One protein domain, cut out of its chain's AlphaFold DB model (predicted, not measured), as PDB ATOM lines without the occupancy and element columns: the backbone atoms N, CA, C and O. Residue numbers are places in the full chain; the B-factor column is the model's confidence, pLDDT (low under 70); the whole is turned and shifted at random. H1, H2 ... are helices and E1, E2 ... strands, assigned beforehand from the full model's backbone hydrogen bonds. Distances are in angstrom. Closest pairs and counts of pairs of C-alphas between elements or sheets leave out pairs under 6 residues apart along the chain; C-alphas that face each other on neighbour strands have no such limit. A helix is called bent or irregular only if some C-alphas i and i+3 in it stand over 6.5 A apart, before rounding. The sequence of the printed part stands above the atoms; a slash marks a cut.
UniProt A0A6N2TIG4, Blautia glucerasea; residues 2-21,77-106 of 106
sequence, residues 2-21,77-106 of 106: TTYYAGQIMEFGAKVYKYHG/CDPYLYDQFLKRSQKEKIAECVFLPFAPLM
ATOM      1  N   THR A   2      36.121 -17.576  21.983       86.06
ATOM      2  CA  THR A   2      37.317 -16.721  22.142       86.06
ATOM      3  C   THR A   2      37.113 -15.573  23.132       86.06
ATOM      4  O   THR A   2      37.910 -15.403  24.045       86.06
ATOM      5  N   THR A   3      35.992 -14.848  23.041       90.31
ATOM      6  CA  THR A   3      35.650 -13.765  23.982       90.31
ATOM      7  C   THR A   3      35.521 -14.238  25.435       90.31
ATOM      8  O   THR A   3      35.867 -13.491  26.344       90.31
ATOM      9  N   TYR A   4      35.058 -15.472  25.664       92.81
ATOM     10  CA  TYR A   4      34.930 -16.049  27.005       92.81
ATOM     11  C   TYR A   4      36.308 -16.279  27.636       92.81
ATOM     12  O   TYR A   4      36.559 -15.778  28.729       92.81
ATOM     13  N   TYR A   5      37.219 -16.953  26.924       92.50
ATOM     14  CA  TYR A   5      38.592 -17.179  27.397       92.50
ATOM     15  C   TYR A   5      39.386 -15.873  27.516       92.50
ATOM     16  O   TYR A   5      40.109 -15.688  28.491       92.50
ATOM     17  N   ALA A   6      39.189 -14.932  26.586       94.00
ATOM     18  CA  ALA A   6      39.747 -13.586  26.687       94.00
ATOM     19  C   ALA A   6      39.307 -12.901  27.993       94.00
ATOM     20  O   ALA A   6      40.137 -12.388  28.731       94.00
ATOM     21  N   GLY A   7      38.016 -12.964  28.335       94.69
ATOM     22  CA  GLY A   7      37.510 -12.434  29.598       94.69
ATOM     23  C   GLY A   7      38.141 -13.080  30.835       94.69
ATOM     24  O   GLY A   7      38.418 -12.374  31.800       94.69
ATOM     25  N   GLN A   8      38.423 -14.387  30.799       94.06
ATOM     26  CA  GLN A   8      39.107 -15.082  31.897       94.06
ATOM     27  C   GLN A   8      40.538 -14.573  32.094       94.06
ATOM     28  O   GLN A   8      40.913 -14.246  33.211       94.06
ATOM     29  N   ILE A   9      41.335 -14.448  31.028       94.88
ATOM     30  CA  ILE A   9      42.717 -13.950  31.160       94.88
ATOM     31  C   ILE A   9      42.766 -12.461  31.531       94.88
ATOM     32  O   ILE A   9      43.681 -12.025  32.229       94.88
ATOM     33  N   MET A  10      41.764 -11.680  31.117       96.62
ATOM     34  CA  MET A  10      41.642 -10.270  31.494       96.62
ATOM     35  C   MET A  10      41.413 -10.085  32.996       96.62
ATOM     36  O   MET A  10      41.888  -9.102  33.558       96.62
ATOM     37  N   GLU A  11      40.747 -11.035  33.662       95.50
ATOM     38  CA  GLU A  11      40.599 -11.043  35.126       95.50
ATOM     39  C   GLU A  11      41.957 -11.163  35.841       95.50
ATOM     40  O   GLU A  11      42.146 -10.598  36.916       95.50
ATOM     41  N   PHE A  12      42.937 -11.811  35.204       96.38
ATOM     42  CA  PHE A  12      44.318 -11.921  35.689       96.38
ATOM     43  C   PHE A  12      45.232 -10.769  35.233       96.38
ATOM     44  O   PHE A  12      46.436 -10.805  35.479       96.38
ATOM     45  N   GLY A  13      44.685  -9.734  34.585       95.62
ATOM     46  CA  GLY A  13      45.430  -8.543  34.166       95.62
ATOM     47  C   GLY A  13      45.970  -8.579  32.733       95.62
ATOM     48  O   GLY A  13      46.687  -7.657  32.338       95.62
ATOM     49  N   ALA A  14      45.617  -9.591  31.932       96.69
ATOM     50  CA  ALA A  14      45.961  -9.599  30.514       96.69
ATOM     51  C   ALA A  14      45.247  -8.456  29.771       96.69
ATOM     52  O   ALA A  14      44.053  -8.211  29.960       96.69
ATOM     53  N   LYS A  15      45.973  -7.767  28.886       96.81
ATOM     54  CA  LYS A  15      45.401  -6.751  27.996       96.81
ATOM     55  C   LYS A  15      44.980  -7.412  26.692       96.81
ATOM     56  O   LYS A  15      45.788  -8.078  26.053       96.81
ATOM     57  N   VAL A  16      43.729  -7.208  26.298       96.75
ATOM     58  CA  VAL A  16      43.175  -7.753  25.056       96.75
ATOM     59  C   VAL A  16      42.871  -6.605  24.109       96.75
ATOM     60  O   VAL A  16      42.298  -5.592  24.509       96.75
ATOM     61  N   TYR A  17      43.234  -6.785  22.848       96.25
ATOM     62  CA  TYR A  17      43.062  -5.804  21.787       96.25
ATOM     63  C   TYR A  17      42.303  -6.440  20.622       96.25
ATOM     64  O   TYR A  17      42.439  -7.637  20.363       96.25
ATOM     65  N   LYS A  18      41.463  -5.658  19.942       95.06
ATOM     66  CA  LYS A  18      40.708  -6.088  18.761       95.06
ATOM     67  C   LYS A  18      41.212  -5.344  17.536       95.06
ATOM     68  O   LYS A  18      41.057  -4.131  17.454       95.06
ATOM     69  N   TYR A  19      41.774  -6.099  16.600       96.00
ATOM     70  CA  TYR A  19      42.338  -5.576  15.362       96.00
ATOM     71  C   TYR A  19      41.266  -5.054  14.403       96.00
ATOM     72  O   TYR A  19      40.215  -5.679  14.220       96.00
ATOM     73  N   HIS A  20      41.543  -3.923  13.758       95.00
ATOM     74  CA  HIS A  20      40.710  -3.360  12.701       95.00
ATOM     75  C   HIS A  20      40.993  -4.053  11.369       95.00
ATOM     76  O   HIS A  20      41.877  -3.666  10.614       95.00
ATOM     77  N   GLY A  21      40.212  -5.084  11.062       93.12
ATOM     78  CA  GLY A  21      40.312  -5.816   9.802       93.12
ATOM     79  C   GLY A  21      40.437  -7.309  10.040       93.12
ATOM     80  O   GLY A  21      39.680  -7.884  10.821       93.12
ATOM     81  N   CYS A  77      44.569  -1.467  16.583       97.44
ATOM     82  CA  CYS A  77      43.627  -2.156  17.449       97.44
ATOM     83  C   CYS A  77      42.916  -1.213  18.417       97.44
ATOM     84  O   CYS A  77      43.513  -0.296  18.975       97.44
ATOM     85  N   ASP A  78      41.671  -1.554  18.747       97.25
ATOM     86  CA  ASP A  78      40.999  -0.988  19.915       97.25
ATOM     87  C   ASP A  78      41.239  -1.855  21.157       97.25
ATOM     88  O   ASP A  78      41.141  -3.088  21.081       97.25
ATOM     89  N   PRO A  79      41.477  -1.254  22.337       96.56
ATOM     90  CA  PRO A  79      41.506  -2.005  23.581       96.56
ATOM     91  C   PRO A  79      40.119  -2.589  23.873       96.56
ATOM     92  O   PRO A  79      39.111  -1.878  23.897       96.56
ATOM     93  N   TYR A  80      40.071  -3.889  24.149       95.81
ATOM     94  CA  TYR A  80      38.881  -4.544  24.672       95.81
ATOM     95  C   TYR A  80      38.943  -4.505  26.195       95.81
ATOM     96  O   TYR A  80      39.794  -5.139  26.811       95.81
ATOM     97  N   LEU A  81      38.068  -3.714  26.811       96.19
ATOM     98  CA  LEU A  81      38.072  -3.480  28.253       96.19
ATOM     99  C   LEU A  81      37.257  -4.544  28.987       96.19
ATOM    100  O   LEU A  81      36.222  -5.004  28.500       96.19
ATOM    101  N   TYR A  82      37.669  -4.885  30.207       95.50
ATOM    102  CA  TYR A  82      36.974  -5.896  31.010       95.50
ATOM    103  C   TYR A  82      35.509  -5.520  31.281       95.50
ATOM    104  O   TYR A  82      34.614  -6.355  31.174       95.50
ATOM    105  N   ASP A  83      35.222  -4.232  31.478       94.69
ATOM    106  CA  ASP A  83      33.849  -3.733  31.605       94.69
ATOM    107  C   ASP A  83      32.987  -4.008  30.365       94.69
ATOM    108  O   ASP A  83      31.785  -4.260  30.490       94.69
ATOM    109  N   GLN A  84      33.576  -3.977  29.165       94.50
ATOM    110  CA  GLN A  84      32.868  -4.325  27.930       94.50
ATOM    111  C   GLN A  84      32.543  -5.823  27.901       94.50
ATOM    112  O   GLN A  84      31.453  -6.202  27.471       94.50
ATOM    113  N   PHE A  85      33.444  -6.672  28.402       94.88
ATOM    114  CA  PHE A  85      33.189  -8.104  28.562       94.88
ATOM    115  C   PHE A  85      32.066  -8.386  29.568       94.88
ATOM    116  O   PHE A  85      31.181  -9.200  29.293       94.88
ATOM    117  N   LEU A  86      32.038  -7.697  30.711       93.56
ATOM    118  CA  LEU A  86      30.976  -7.860  31.712       93.56
ATOM    119  C   LEU A  86      29.602  -7.412  31.184       93.56
ATOM    120  O   LEU A  86      28.580  -8.053  31.459       93.56
ATOM    121  N   LYS A  87      29.583  -6.341  30.382       95.44
ATOM    122  CA  LYS A  87      28.376  -5.764  29.765       95.44
ATOM    123  C   LYS A  87      27.946  -6.452  28.462       95.44
ATOM    124  O   LYS A  87      26.998  -5.985  27.832       95.44
ATOM    125  N   ARG A  88      28.598  -7.551  28.058       94.31
ATOM    126  CA  ARG A  88      28.220  -8.303  26.850       94.31
ATOM    127  C   ARG A  88      26.773  -8.796  26.912       94.31
ATOM    128  O   ARG A  88      26.216  -9.033  27.992       94.31
ATOM    129  N   SER A  89      26.157  -8.941  25.746       93.75
ATOM    130  CA  SER A  89      24.730  -9.214  25.620       93.75
ATOM    131  C   SER A  89      24.343 -10.578  26.199       93.75
ATOM    132  O   SER A  89      25.120 -11.534  26.214       93.75
ATOM    133  N   GLN A  90      23.089 -10.710  26.636       93.06
ATOM    134  CA  GLN A  90      22.574 -11.996  27.122       93.06
ATOM    135  C   GLN A  90      22.593 -13.080  26.034       93.06
ATOM    136  O   GLN A  90      22.759 -14.253  26.350       93.06
ATOM    137  N   LYS A  91      22.473 -12.694  24.756       93.62
ATOM    138  CA  LYS A  91      22.597 -13.622  23.625       93.62
ATOM    139  C   LYS A  91      23.999 -14.219  23.546       93.62
ATOM    140  O   LYS A  91      24.117 -15.430  23.404       93.62
ATOM    141  N   GLU A  92      25.036 -13.392  23.689       91.44
ATOM    142  CA  GLU A  92      26.429 -13.860  23.715       91.44
ATOM    143  C   GLU A  92      26.668 -14.814  24.884       91.44
ATOM    144  O   GLU A  92      27.218 -15.888  24.678       91.44
ATOM    145  N   LYS A  93      26.168 -14.490  26.083       91.94
ATOM    146  CA  LYS A  93      26.294 -15.371  27.258       91.94
ATOM    147  C   LYS A  93      25.618 -16.728  27.050       91.94
ATOM    148  O   LYS A  93      26.192 -17.756  27.385       91.94
ATOM    149  N   ILE A  94      24.408 -16.745  26.485       93.56
ATOM    150  CA  ILE A  94      23.692 -17.998  26.197       93.56
ATOM    151  C   ILE A  94      24.447 -18.811  25.143       93.56
ATOM    152  O   ILE A  94      24.636 -20.010  25.327       93.56
ATOM    153  N   ALA A  95      24.910 -18.169  24.067       92.56
ATOM    154  CA  ALA A  95      25.707 -18.835  23.045       92.56
ATOM    155  C   ALA A  95      26.989 -19.431  23.648       92.56
ATOM    156  O   ALA A  95      27.280 -20.598  23.418       92.56
ATOM    157  N   GLU A  96      27.715 -18.675  24.478       91.94
ATOM    158  CA  GLU A  96      28.879 -19.178  25.216       91.94
ATOM    159  C   GLU A  96      28.529 -20.440  26.010       91.94
ATOM    160  O   GLU A  96      29.174 -21.461  25.805       91.94
ATOM    161  N   CYS A  97      27.479 -20.420  26.837       90.31
ATOM    162  CA  CYS A  97      27.069 -21.587  27.624       90.31
ATOM    163  C   CYS A  97      26.736 -22.820  26.770       90.31
ATOM    164  O   CYS A  97      27.033 -23.937  27.184       90.31
ATOM    165  N   VAL A  98      26.121 -22.630  25.600       93.12
ATOM    166  CA  VAL A  98      25.776 -23.736  24.693       93.12
ATOM    167  C   VAL A  98      27.012 -24.293  23.993       93.12
ATOM    168  O   VAL A  98      27.120 -25.505  23.851       93.12
ATOM    169  N   PHE A  99      27.939 -23.437  23.559       91.75
ATOM    170  CA  PHE A  99      29.086 -23.843  22.742       91.75
ATOM    171  C   PHE A  99      30.313 -24.273  23.557       91.75
ATOM    172  O   PHE A  99      31.093 -25.084  23.067       91.75
ATOM    173  N   LEU A 100      30.482 -23.798  24.795       90.19
ATOM    174  CA  LEU A 100      31.651 -24.112  25.629       90.19
ATOM    175  C   LEU A 100      31.863 -25.620  25.887       90.19
ATOM    176  O   LEU A 100      33.008 -26.060  25.826       90.19
ATOM    177  N   PRO A 101      30.821 -26.450  26.111       90.88
ATOM    178  CA  PRO A 101      30.997 -27.901  26.239       90.88
ATOM    179  C   PRO A 101      31.569 -28.564  24.978       90.88
ATOM    180  O   PRO A 101      32.191 -29.618  25.065       90.88
ATOM    181  N   PHE A 102      31.373 -27.943  23.814       89.81
ATOM    182  CA  PHE A 102      31.879 -28.415  22.526       89.81
ATOM    183  C   PHE A 102      33.232 -27.788  22.171       89.81
ATOM    184  O   PHE A 102      33.701 -27.974  21.052       89.81
ATOM    185  N   ALA A 103      33.872 -27.063  23.096       87.38
ATOM    186  CA  ALA A 103      35.149 -26.411  22.833       87.38
ATOM    187  C   ALA A 103      36.257 -27.346  22.323       87.38
ATOM    188  O   ALA A 103      36.977 -26.932  21.428       87.38
ATOM    189  N   PRO A 104      36.387 -28.598  22.803       86.50
ATOM    190  CA  PRO A 104      37.385 -29.522  22.262       86.50
ATOM    191  C   PRO A 104      37.093 -30.010  20.832       86.50
ATOM    192  O   PRO A 104      37.963 -30.604  20.206       86.50
ATOM    193  N   LEU A 105      35.861 -29.838  20.338       83.75
ATOM    194  CA  LEU A 105      35.432 -30.300  19.011       83.75
ATOM    195  C   LEU A 105      35.514 -29.204  17.943       83.75
ATOM    196  O   LEU A 105      35.559 -29.527  16.753       83.75
ATOM    197  N   MET A 106      35.470 -27.934  18.353       70.25
ATOM    198  CA  MET A 106      35.526 -26.762  17.475       70.25
ATOM    199  C   MET A 106      36.952 -26.283  17.337       70.25
ATOM    200  O   MET A 106      37.390 -26.250  16.168       70.25
TER     201      MET A 106
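What this domain is: This is residues 2 to 21 and 77 to 106 of the 106 residues of a protein of Blautia glucerasea (UniProt A0A6N2TIG4). Look for an open arc of parts bent round one helix: H1 stands in the middle, a small two-stranded sheet of E1 and E2 stands at one end, and H3 stands at the far end, crosswise to H1. From the sheet, E2 leads into the short helix H2, which packs on H1, and the chain then swings out to H3. The printed part has 50 residues, with three named helices and two named strands in the order H1, E1, E2, H2, H3; the sheet's order is E1 - E2, antiparallel, and the class is mixed, helices and strands. The whole is only just loose, close to compact, with a radius of gyration of the C-alphas of 11.8 A and spans of 28 by 26 by 22 A.

How they stand to each other: Begin with H1, residues 2 to 11, whose centre is the nearest of the elements to the mean of the C-alphas, at 4.8 A. Go on to E1, residues 16 to 19; the closest C-alphas of H1 and E1 are those of Ala 6 and Val 16, 7.0 A apart. Beside E1 find its antiparallel neighbour E2, residues 77 to 80, with 144 degrees between their directions; N 18 and O 78 are 2.8 A apart and N 78 and O 18 2.9 A, both within hydrogen-bond range. H1 and E2 are apart. Next comes H2, residues 82 to 86, which touches H1, the closest C-alphas being those of Gly 7 and Phe 85 at 6.2 A. Last is H3, residues 90 to 102, close but not clearly touching H1, with the closest C-alphas those of Tyr 4 and Glu 96 at 7.0 A. The lines of H1 and H3 are about perpendicular, at 80 degrees. H2 and H3 are apart, and H3 is apart from both strands. In H1 and H2 every O i to N i+4 pair is within hydrogen-bond range; in H3 it is 7 of 9.

Where its parts are: Find C-alpha 2 at (37.317, -16.721, 22.142); from there H1 runs 14.5 A to C-alpha 11. E1 runs 10.0 A from C-alpha 16 at (43.175, -7.753, 25.056). E2 runs 9.0 A from Cys 77 to Tyr 80, and H2 6.4 A from Tyr 82 to Leu 86. H3 runs 19.4 A from Gln 90 to C-alpha 102 at (31.879, -28.415, 22.526); it is only just irregular, with C-alphas 98 and 101 6.9 A apart.

The domain as a whole: The two C-alphas farthest apart are those of Cys 77 and Pro 101, at 30.0 A. Look between residues 21 and 77 for the cut: residues 22 to 76 are not printed, and C-alphas 21 and 77 are 9.1 A apart. Of the links that are printed whole, H1 to E1, E2 to H2 and H2 to H3 are tight. The mean pLDDT of the printed part is 93.0, and no printed residue is under 70.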